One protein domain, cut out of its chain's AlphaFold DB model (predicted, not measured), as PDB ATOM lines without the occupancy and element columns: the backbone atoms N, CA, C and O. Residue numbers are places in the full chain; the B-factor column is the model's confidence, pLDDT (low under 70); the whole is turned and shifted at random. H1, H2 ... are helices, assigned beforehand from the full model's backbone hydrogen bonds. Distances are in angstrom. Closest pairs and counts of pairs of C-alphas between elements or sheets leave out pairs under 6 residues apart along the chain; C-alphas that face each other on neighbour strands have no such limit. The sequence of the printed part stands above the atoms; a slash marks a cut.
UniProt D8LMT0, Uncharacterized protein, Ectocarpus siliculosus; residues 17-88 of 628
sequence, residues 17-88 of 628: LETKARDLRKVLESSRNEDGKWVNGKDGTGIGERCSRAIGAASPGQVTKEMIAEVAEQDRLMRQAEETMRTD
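AT A GLANCE: This is residues 17 to 88 of the 628 residues of an uncharacterized protein of Ectocarpus siliculosus (UniProt D8LMT0). A helical hairpin of H1 and the short H2, with two unnamed links around it, makes a compact body, and the long helix H3 starts close to H2, passes near H1 and sticks out of the body with residues 76 to 88 as a single arm. The arm makes the length of an elongated outline, whose C-alphas span 47 by 30 by 20 A. The printed part has 72 residues with three named helices, in the order H1, H2, H3, and no named strand; its class is all helix. The whole is only just loose, close to compact, with a radius of gyration of the C-alphas of 13.7 A.

IN THESE COORDINATES: Find C-alpha 17 at (231.356, 202.546, 154.181); from there H1, residues 17 to 30, runs 20.0 A to C-alpha 30 at (232.556, 221.861, 149.109). Residues 31 to 46 then follow with no named element, and their C-alphas lie 9 to 19 A from the mean of all C-alphas. Next look at H2, residues 47 to 54, which is 10.6 A from first to last C-alpha. After ten more residues you reach H3, residues 65 to 86, the longest helix with 22 residues; it runs 31.5 A and ends at C-alpha 86, (220.324, 202.443, 133.629).

HOW THE PARTS SIT: Begin with H1 and H2, which touch with 9 pairs of C-alphas within 8 A. Their closest C-alphas are those of Asp 23 and Ala 54, 5.8 A apart. They form a helical hairpin, running opposite ways at a steep tilt of 39 degrees. Now go to the first residue of H3: the closest C-alphas of H2 and H3 are those of Gly 48 and Lys 65, 7.8 A apart, and the two helices are close but not clearly touching. They run the same way at a steep tilt of 66 degrees. H1 and H3 are near each other, with 10 pairs of C-alphas within 10 A. In H1, H2 and H3 every O i to N i+4 pair is within hydrogen-bond range.

THE WHOLE: The two C-alphas farthest apart are those of Asp 43 and Asp 88, at 46.8 A. Residues 76 to 88, of which 76 to 86 belong to H3, stand free; the body without them has 59 residues and spans 28 by 23 by 20 A. The printed part has no cut. The link from H1 to H2 is long, with 16 residues, and the link from H2 to H3 is short but not tight, with 10. The mean pLDDT of the printed part is 72.5, and that of H3 is 64. In the B-factor column you will find 28 residues under 70: 58 to 75, 77 to 78, 80 to 82 and 84 to 88.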
ATOM      1  N   LEU A  17     230.526 202.127 155.314       70.62
ATOM      2  CA  LEU A  17     231.356 202.546 154.181       70.62
ATOM      3  C   LEU A  17     230.627 203.537 153.272       70.62
ATOM      4  O   LEU A  17     231.199 204.568 152.918       70.62
ATOM      5  N   GLU A  18     229.361 203.276 152.944       77.56
ATOM      6  CA  GLU A  18     228.567 204.158 152.084       77.56
ATOM      7  C   GLU A  18     228.394 205.548 152.711       77.56
ATOM      8  O   GLU A  18     228.565 206.573 152.044       77.56
ATOM      9  N   THR A  19     228.126 205.592 154.019       76.94
ATOM     10  CA  THR A  19     227.980 206.850 154.763       76.94
ATOM     11  C   THR A  19     229.287 207.646 154.750       76.94
ATOM     12  O   THR A  19     229.289 208.821 154.383       76.94
ATOM     13  N   LYS A  20     230.425 206.992 155.026       79.69
ATOM     14  CA  LYS A  20     231.750 207.634 154.962       79.69
ATOM     15  C   LYS A  20     232.099 208.123 153.556       79.69
ATOM     16  O   LYS A  20     232.650 209.212 153.411       79.69
ATOM     17  N   ALA A  21     231.764 207.357 152.518       76.50
ATOM     18  CA  ALA A  21     231.979 207.755 151.128       76.50
ATOM     19  C   ALA A  21     231.115 208.967 150.735       76.50
ATOM     20  O   ALA A  21     231.568 209.841 149.990       76.50
ATOM     21  N   ARG A  22     229.880 209.053 151.244       82.94
ATOM     22  CA  ARG A  22     228.989 210.207 151.045       82.94
ATOM     23  C   ARG A  22     229.524 211.460 151.738       82.94
ATOM     24  O   ARG A  22     229.556 212.525 151.123       82.94
ATOM     25  N   ASP A  23     229.991 211.334 152.976       80.62
ATOM     26  CA  ASP A  23     230.553 212.460 153.726       80.62
ATOM     27  C   ASP A  23     231.867 212.952 153.109       80.62
ATOM     28  O   ASP A  23     232.078 214.160 152.974       80.62
ATOM     29  N   LEU A  24     232.711 212.033 152.625       82.00
ATOM     30  CA  LEU A  24     233.900 212.389 151.858       82.00
ATOM     31  C   LEU A  24     233.525 213.156 150.581       82.00
ATOM     32  O   LEU A  24     234.125 214.193 150.308       82.00
ATOM     33  N   ARG A  25     232.505 212.708 149.832       84.25
ATOM     34  CA  ARG A  25     232.014 213.408 148.631       84.25
ATOM     35  C   ARG A  25     231.556 214.832 148.940       84.25
ATOM     36  O   ARG A  25     232.025 215.758 148.283       84.25
ATOM     37  N   LYS A  26     230.757 215.036 149.992       85.38
ATOM     38  CA  LYS A  26     230.328 216.382 150.429       85.38
ATOM     39  C   LYS A  26     231.516 217.288 150.765       85.38
ATOM     40  O   LYS A  26     231.532 218.469 150.407       85.38
ATOM     41  N   VAL A  27     232.538 216.748 151.431       85.56
ATOM     42  CA  VAL A  27     233.763 217.503 151.732       85.56
ATOM     43  C   VAL A  27     234.547 217.827 150.464       85.56
ATOM     44  O   VAL A  27     235.021 218.952 150.327       85.56
ATOM     45  N   LEU A  28     234.672 216.892 149.524       82.94
ATOM     46  CA  LEU A  28     235.376 217.132 148.265       82.94
ATOM     47  C   LEU A  28     234.640 218.164 147.392       82.94
ATOM     48  O   LEU A  28     235.271 219.091 146.887       82.94
ATOM     49  N   GLU A  29     233.317 218.072 147.268       86.31
ATOM     50  CA  GLU A  29     232.504 219.025 146.500       86.31
ATOM     51  C   GLU A  29     232.564 220.435 147.094       86.31
ATOM     52  O   GLU A  29     232.853 221.392 146.381       86.31
ATOM     53  N   SER A  30     232.419 220.567 148.417       83.25
ATOM     54  CA  SER A  30     232.556 221.861 149.109       83.25
ATOM     55  C   SER A  30     233.988 222.410 149.129       83.25
ATOM     56  O   SER A  30     234.206 223.576 149.465       83.25
ATOM     57  N   SER A  31     234.976 221.586 148.770       84.50
ATOM     58  CA  SER A  31     236.385 221.975 148.676       84.50
ATOM     59  C   SER A  31     236.814 222.346 147.257       84.50
ATOM     60  O   SER A  31     238.002 222.602 147.059       84.50
ATOM     61  N   ARG A  32     235.904 222.392 146.275       86.81
ATOM     62  CA  ARG A  32     236.184 222.910 144.927       86.81
ATOM     63  C   ARG A  32     235.574 224.297 144.728       86.81
ATOM     64  O   ARG A  32     234.477 224.566 145.203       86.81
ATOM     65  N   ASN A  33     236.288 225.182 144.034       87.50
ATOM     66  CA  ASN A  33     235.705 226.433 143.538       87.50
ATOM     67  C   ASN A  33     234.922 226.203 142.232       87.50
ATOM     68  O   ASN A  33     234.913 225.098 141.689       87.50
ATOM     69  N   GLU A  34     234.309 227.267 141.709       87.88
ATOM     70  CA  GLU A  34     233.584 227.268 140.427       87.88
ATOM     71  C   GLU A  34     234.461 226.821 139.239       87.88
ATOM     72  O   GLU A  34     233.958 226.225 138.293       87.88
ATOM     73  N   ASP A  35     235.786 226.999 139.328       82.25
ATOM     74  CA  ASP A  35     236.753 226.526 138.324       82.25
ATOM     75  C   ASP A  35     237.164 225.049 138.501       82.25
ATOM     76  O   ASP A  35     238.049 224.553 137.799       82.25
ATOM     77  N   GLY A  36     236.610 224.344 139.494       82.44
ATOM     78  CA  GLY A  36     236.959 222.959 139.820       82.44
ATOM     79  C   GLY A  36     238.320 222.768 140.506       82.44
ATOM     80  O   GLY A  36     238.764 221.628 140.665       82.44
ATOM     81  N   LYS A  37     238.992 223.846 140.932       83.06
ATOM     82  CA  LYS A  37     240.254 223.801 141.690       83.06
ATOM     83  C   LYS A  37     239.992 223.569 143.173       83.06
ATOM     84  O   LYS A  37     239.058 224.120 143.749       83.06
ATOM     85  N   TRP A  38     240.866 222.789 143.804       79.62
ATOM     86  CA  TRP A  38     240.820 222.550 145.243       79.62
ATOM     87  C   TRP A  38     241.163 223.824 146.020       79.62
ATOM     88  O   TRP A  38     242.235 224.400 145.838       79.62
ATOM     89  N   VAL A  39     240.264 224.235 146.908       86.12
ATOM     90  CA  VAL A  39     240.424 225.382 147.801       86.12
ATOM     91  C   VAL A  39     240.583 224.867 149.222       86.12
ATOM     92  O   VAL A  39     239.868 223.954 149.649       86.12
ATOM     93  N   ASN A  40     241.505 225.456 149.979       83.88
ATOM     94  CA  ASN A  40     241.570 225.226 151.421       83.88
ATOM     95  C   ASN A  40     240.280 225.714 152.097       83.88
ATOM     96  O   ASN A  40     239.576 226.575 151.564       83.88
ATOM     97  N   GLY A  41     239.954 225.145 153.258       79.81
ATOM     98  CA  GLY A  41     238.807 225.599 154.040       79.81
ATOM     99  C   GLY A  41     238.937 227.079 154.398       79.81
ATOM    100  O   GLY A  41     240.043 227.621 154.452       79.81
ATOM    101  N   LYS A  42     237.808 227.747 154.664       77.56
ATOM    102  CA  LYS A  42     237.799 229.151 155.127       77.56
ATOM    103  C   LYS A  42     238.601 229.350 156.425       77.56
ATOM    104  O   LYS A  42     239.022 230.459 156.719       77.56
ATOM    105  N   ASP A  43     238.810 228.273 157.173       80.25
ATOM    106  CA  ASP A  43     239.601 228.162 158.398       80.25
ATOM    107  C   ASP A  43     241.089 227.828 158.152       80.25
ATOM    108  O   ASP A  43     241.844 227.644 159.102       80.25
ATOM    109  N   GLY A  44     241.528 227.738 156.893       83.31
ATOM    110  CA  GLY A  44     242.891 227.347 156.529       83.31
ATOM    111  C   GLY A  44     243.153 225.841 156.614       83.31
ATOM    112  O   GLY A  44     244.285 225.419 156.377       83.31
ATOM    113  N   THR A  45     242.137 225.018 156.906       83.88
ATOM    114  CA  THR A  45     242.312 223.562 156.960       83.88
ATOM    115  C   THR A  45     242.555 222.992 155.564       83.88
ATOM    116  O   THR A  45     241.841 223.275 154.590       83.88
ATOM    117  N   GLY A  46     243.605 222.176 155.457       86.81
ATOM    118  CA  GLY A  46     243.916 221.452 154.233       86.81
ATOM    119  C   GLY A  46     242.820 220.437 153.905       86.81
ATOM    120  O   GLY A  46     242.111 219.942 154.781       86.81
ATOM    121  N   ILE A  47     242.682 220.092 152.625       84.06
ATOM    122  CA  ILE A  47     241.687 219.103 152.185       84.06
ATOM    123  C   ILE A  47     241.849 217.743 152.881       84.06
ATOM    124  O   ILE A  47     240.855 217.145 153.278       84.06
ATOM    125  N   GLY A  48     243.091 217.305 153.116       77.69
ATOM    126  CA  GLY A  48     243.380 216.044 153.803       77.69
ATOM    127  C   GLY A  48     242.824 216.006 155.226       77.69
ATOM    128  O   GLY A  48     242.212 215.020 155.614       77.69
ATOM    129  N   GLU A  49     242.931 217.105 155.974       82.94
ATOM    130  CA  GLU A  49     242.416 217.178 157.344       82.94
ATOM    131  C   GLU A  49     240.884 217.140 157.387       82.94
ATOM    132  O   GLU A  49     240.299 216.462 158.234       82.94
ATOM    133  N   ARG A  50     240.220 217.808 156.435       80.94
ATOM    134  CA  ARG A  50     238.757 217.761 156.312       80.94
ATOM    135  C   ARG A  50     238.268 216.374 155.894       80.94
ATOM    136  O   ARG A  50     237.298 215.887 156.469       80.94
ATOM    137  N   CYS A  51     238.960 215.714 154.965       80.62
ATOM    138  CA  CYS A  51     238.666 214.335 154.573       80.62
ATOM    139  C   CYS A  51     238.873 213.357 155.738       80.62
ATOM    140  O   CYS A  51     237.980 212.561 156.013       80.62
ATOM    141  N   SER A  52     239.988 213.454 156.474       77.12
ATOM    142  CA  SER A  52     240.242 212.641 157.672       77.12
ATOM    143  C   SER A  52     239.167 212.836 158.738       77.12
ATOM    144  O   SER A  52     238.708 211.862 159.333       77.12
ATOM    145  N   ARG A  53     238.726 214.081 158.962       81.56
ATOM    146  CA  ARG A  53     237.666 214.393 159.929       81.56
ATOM    147  C   ARG A  53     236.317 213.808 159.503       81.56
ATOM    148  O   ARG A  53     235.619 213.263 160.349       81.56
ATOM    149  N   ALA A  54     235.980 213.868 158.213       78.81
ATOM    150  CA  ALA A  54     234.723 213.334 157.681       78.81
ATOM    151  C   ALA A  54     234.606 211.810 157.819       78.81
ATOM    152  O   ALA A  54     233.535 211.301 158.120       78.81
ATOM    153  N   ILE A  55     235.707 211.073 157.658       76.44
ATOM    154  CA  ILE A  55     235.693 209.604 157.766       76.44
ATOM    155  C   ILE A  55     235.962 209.085 159.188       76.44
ATOM    156  O   ILE A  55     236.003 207.868 159.403       76.44
ATOM    157  N   GLY A  56     236.169 209.993 160.152       76.44
ATOM    158  CA  GLY A  56     236.537 209.661 161.529       76.44
ATOM    159  C   GLY A  56     237.928 209.029 161.656       76.44
ATOM    160  O   GLY A  56     238.144 208.209 162.546       76.44
ATOM    161  N   ALA A  57     238.864 209.356 160.757       71.56
ATOM    162  CA  ALA A  57     240.232 208.852 160.834       71.56
ATOM    163  C   ALA A  57     240.965 209.477 162.028       71.56
ATOM    164  O   ALA A  57     240.942 210.691 162.226       71.56
ATOM    165  N   ALA A  58     241.658 208.637 162.799       48.16
ATOM    166  CA  ALA A  58     242.322 209.033 164.038       48.16
ATOM    167  C   ALA A  58     243.472 210.040 163.838       48.16
ATOM    168  O   ALA A  58     243.895 210.668 164.808       48.16
ATOM    169  N   SER A  59     243.976 210.234 162.609       52.12
ATOM    170  CA  SER A  59     244.963 211.282 162.328       52.12
ATOM    171  C   SER A  59     244.799 211.963 160.950       52.12
ATOM    172  O   SER A  59     244.549 211.295 159.940       52.12
ATOM    173  N   PRO A  60     245.012 213.293 160.863       48.22
ATOM    174  CA  PRO A  60     244.980 214.073 159.613       48.22
ATOM    175  C   PRO A  60     246.023 213.691 158.548       48.22
ATOM    176  O   PRO A  60     245.947 214.179 157.426       48.22
ATOM    177  N   GLY A  61     247.011 212.852 158.884       52.97
ATOM    178  CA  GLY A  61     248.090 212.435 157.977       52.97
ATOM    179  C   GLY A  61     247.896 211.062 157.329       52.97
ATOM    180  O   GLY A  61     248.681 210.692 156.461       52.97
ATOM    181  N   GLN A  62     246.880 210.298 157.743       55.88
ATOM    182  CA  GLN A  62     246.639 208.939 157.241       55.88
ATOM    183  C   GLN A  62     245.934 208.899 155.885       55.88
ATOM    184  O   GLN A  62     246.036 207.899 155.186       55.88
ATOM    185  N   VAL A  63     245.249 209.975 155.492       56.88
ATOM    186  CA  VAL A  63     244.598 210.064 154.183       56.88
ATOM    187  C   VAL A  63     245.596 210.657 153.194       56.88
ATOM    188  O   VAL A  63     245.764 211.876 153.099       56.88
ATOM    189  N   THR A  64     246.316 209.788 152.486       64.56
ATOM    190  CA  THR A  64     247.276 210.214 151.462       64.56
ATOM    191  C   THR A  64     246.544 210.723 150.217       64.56
ATOM    192  O   THR A  64     245.390 210.380 149.954       64.56
ATOM    193  N   LYS A  65     247.224 211.537 149.400       58.56
ATOM    194  CA  LYS A  65     246.695 211.950 148.085       58.56
ATOM    195  C   LYS A  65     246.362 210.747 147.192       58.56
ATOM    196  O   LYS A  65     245.462 210.850 146.368       58.56
ATOM    197  N   GLU A  66     247.067 209.634 147.377       58.69
ATOM    198  CA  GLU A  66     246.844 208.370 146.671       58.69
ATOM    199  C   GLU A  66     245.511 207.739 147.082       58.69
ATOM    200  O   GLU A  66     244.729 207.395 146.206       58.69
ATOM    201  N   MET A  67     245.179 207.718 148.380       56.66
ATOM    202  CA  MET A  67     243.866 207.249 148.849       56.66
ATOM    203  C   MET A  67     242.717 208.129 148.339       56.66
ATOM    204  O   MET A  67     241.662 207.620 147.980       56.66
ATOM    205  N   ILE A  68     242.907 209.453 148.271       63.53
ATOM    206  CA  ILE A  68     241.894 210.360 147.697       63.53
ATOM    207  C   ILE A  68     241.705 210.080 146.198       63.53
ATOM    208  O   ILE A  68     240.576 210.104 145.711       63.53
ATOM    209  N   ALA A  69     242.792 209.813 145.467       62.38
ATOM    210  CA  ALA A  69     242.731 209.455 144.052       62.38
ATOM    211  C   ALA A  69     242.063 208.088 143.829       62.38
ATOM    212  O   ALA A  69     241.276 207.946 142.901       62.38
ATOM    213  N   GLU A  70     242.323 207.116 144.702       62.25
ATOM    214  CA  GLU A  70     241.727 205.780 144.651       62.25
ATOM    215  C   GLU A  70     240.220 205.812 144.937       62.25
ATOM    216  O   GLU A  70     239.444 205.230 144.184       62.25
ATOM    217  N   VAL A  71     239.773 206.591 145.932       65.12
ATOM    218  CA  VAL A  71     238.333 206.800 146.181       65.12
ATOM    219  C   VAL A  71     237.662 207.542 145.020       65.12
ATOM    220  O   VAL A  71     236.529 207.229 144.659       65.12
ATOM    221  N   ALA A  72     238.347 208.510 144.403       64.19
ATOM    222  CA  ALA A  72     237.825 209.199 143.223       64.19
ATOM    223  C   ALA A  72     237.686 208.258 142.010       64.19
ATOM    224  O   ALA A  72     236.717 208.376 141.259       64.19
ATOM    225  N   GLU A  73     238.612 207.312 141.833       65.25
ATOM    226  CA  GLU A  73     238.529 206.295 140.780       65.25
ATOM    227  C   GLU A  73     237.425 205.266 141.072       65.25
ATOM    228  O   GLU A  73     236.666 204.912 140.174       65.25
ATOM    229  N   GLN A  74     237.240 204.862 142.333       60.38
ATOM    230  CA  GLN A  74     236.114 204.010 142.730       60.38
ATOM    231  C   GLN A  74     234.753 204.689 142.499       60.38
ATOM    232  O   GLN A  74     233.835 204.044 141.994       60.38
ATOM    233  N   ASP A  75     234.611 205.990 142.790       67.62
ATOM    234  CA  ASP A  75     233.382 206.747 142.490       67.62
ATOM    235  C   ASP A  75     233.119 206.818 140.978       67.62
ATOM    236  O   ASP A  75     231.980 206.679 140.530       67.62
ATOM    237  N   ARG A  76     234.176 206.967 140.169       77.88
ATOM    238  CA  ARG A  76     234.074 206.909 138.707       77.88
ATOM    239  C   ARG A  76     233.573 205.542 138.230       77.88
ATOM    240  O   ARG A  76     232.670 205.504 137.394       77.88
ATOM    241  N   LEU A  77     234.128 204.447 138.750       63.59
ATOM    242  CA  LEU A  77     233.726 203.081 138.390       63.59
ATOM    243  C   LEU A  77     232.288 202.772 138.830       63.59
ATOM    244  O   LEU A  77     231.523 202.202 138.055       63.59
ATOM    245  N   MET A  78     231.885 203.222 140.022       68.56
ATOM    246  CA  MET A  78     230.506 203.106 140.514       68.56
ATOM    247  C   MET A  78     229.511 203.845 139.615       68.56
ATOM    248  O   MET A  78     228.487 203.276 139.245       68.56
ATOM    249  N   ARG A  79     229.819 205.078 139.187       72.44
ATOM    250  CA  ARG A  79     228.959 205.821 138.247       72.44
ATOM    251  C   ARG A  79     228.859 205.134 136.890       72.44
ATOM    252  O   ARG A  79     227.774 205.101 136.325       72.44
ATOM    253  N   GLN A  80     229.957 204.570 136.384       66.94
ATOM    254  CA  GLN A  80     229.927 203.784 135.148       66.94
ATOM    255  C   GLN A  80     229.051 202.537 135.301       66.94
ATOM    256  O   GLN A  80     228.267 202.241 134.403       66.94
ATOM    257  N   ALA A  81     229.127 201.843 136.440       56.53
ATOM    258  CA  ALA A  81     228.271 200.696 136.732       56.53
ATOM    259  C   ALA A  81     226.784 201.096 136.821       56.53
ATOM    260  O   ALA A  81     225.941 200.470 136.178       56.53
ATOM    261  N   GLU A  82     226.457 202.174 137.539       68.06
ATOM    262  CA  GLU A  82     225.096 202.729 137.616       68.06
ATOM    263  C   GLU A  82     224.564 203.178 136.249       68.06
ATOM    264  O   GLU A  82     223.403 202.934 135.926       68.06
ATOM    265  N   GLU A  83     225.402 203.804 135.422       71.25
ATOM    266  CA  GLU A  83     225.049 204.206 134.060       71.25
ATOM    267  C   GLU A  83     224.794 202.984 133.170       71.25
ATOM    268  O   GLU A  83     223.796 202.954 132.452       71.25
ATOM    269  N   THR A  84     225.608 201.928 133.293       58.69
ATOM    270  CA  THR A  84     225.358 200.663 132.584       58.69
ATOM    271  C   THR A  84     224.109 199.929 133.069       58.69
ATOM    272  O   THR A  84     223.452 199.296 132.252       58.69
ATOM    273  N   MET A  85     223.741 200.045 134.352       48.09
ATOM    274  CA  MET A  85     222.490 199.495 134.898       48.09
ATOM    275  C   MET A  85     221.251 200.301 134.480       48.09
ATOM    276  O   MET A  85     220.147 199.765 134.478       48.09
ATOM    277  N   ARG A  86     221.411 201.586 134.138       68.56
ATOM    278  CA  ARG A  86     220.324 202.443 133.629       68.56
ATOM    279  C   ARG A  86     220.024 202.229 132.151       68.56
ATOM    280  O   ARG A  86     218.932 202.572 131.710       68.56
ATOM    281  N   THR A  87     220.981 201.730 131.378       52.97
ATOM    282  CA  THR A  87     220.750 201.344 129.985       52.97
ATOM    283  C   THR A  87     220.258 199.903 129.949       52.97
ATOM    284  O   THR A  87     220.961 199.044 130.470       52.97
ATOM    285  N   ASP A  88     219.093 199.641 129.343       46.28
ATOM    286  CA  ASP A  88     218.448 198.320 129.201       46.28
ATOM    287  C   ASP A  88     219.299 197.313 128.392       46.28
ATOM    288  O   ASP A  88     218.951 196.890 127.289       46.28
TER     289      ASP A  88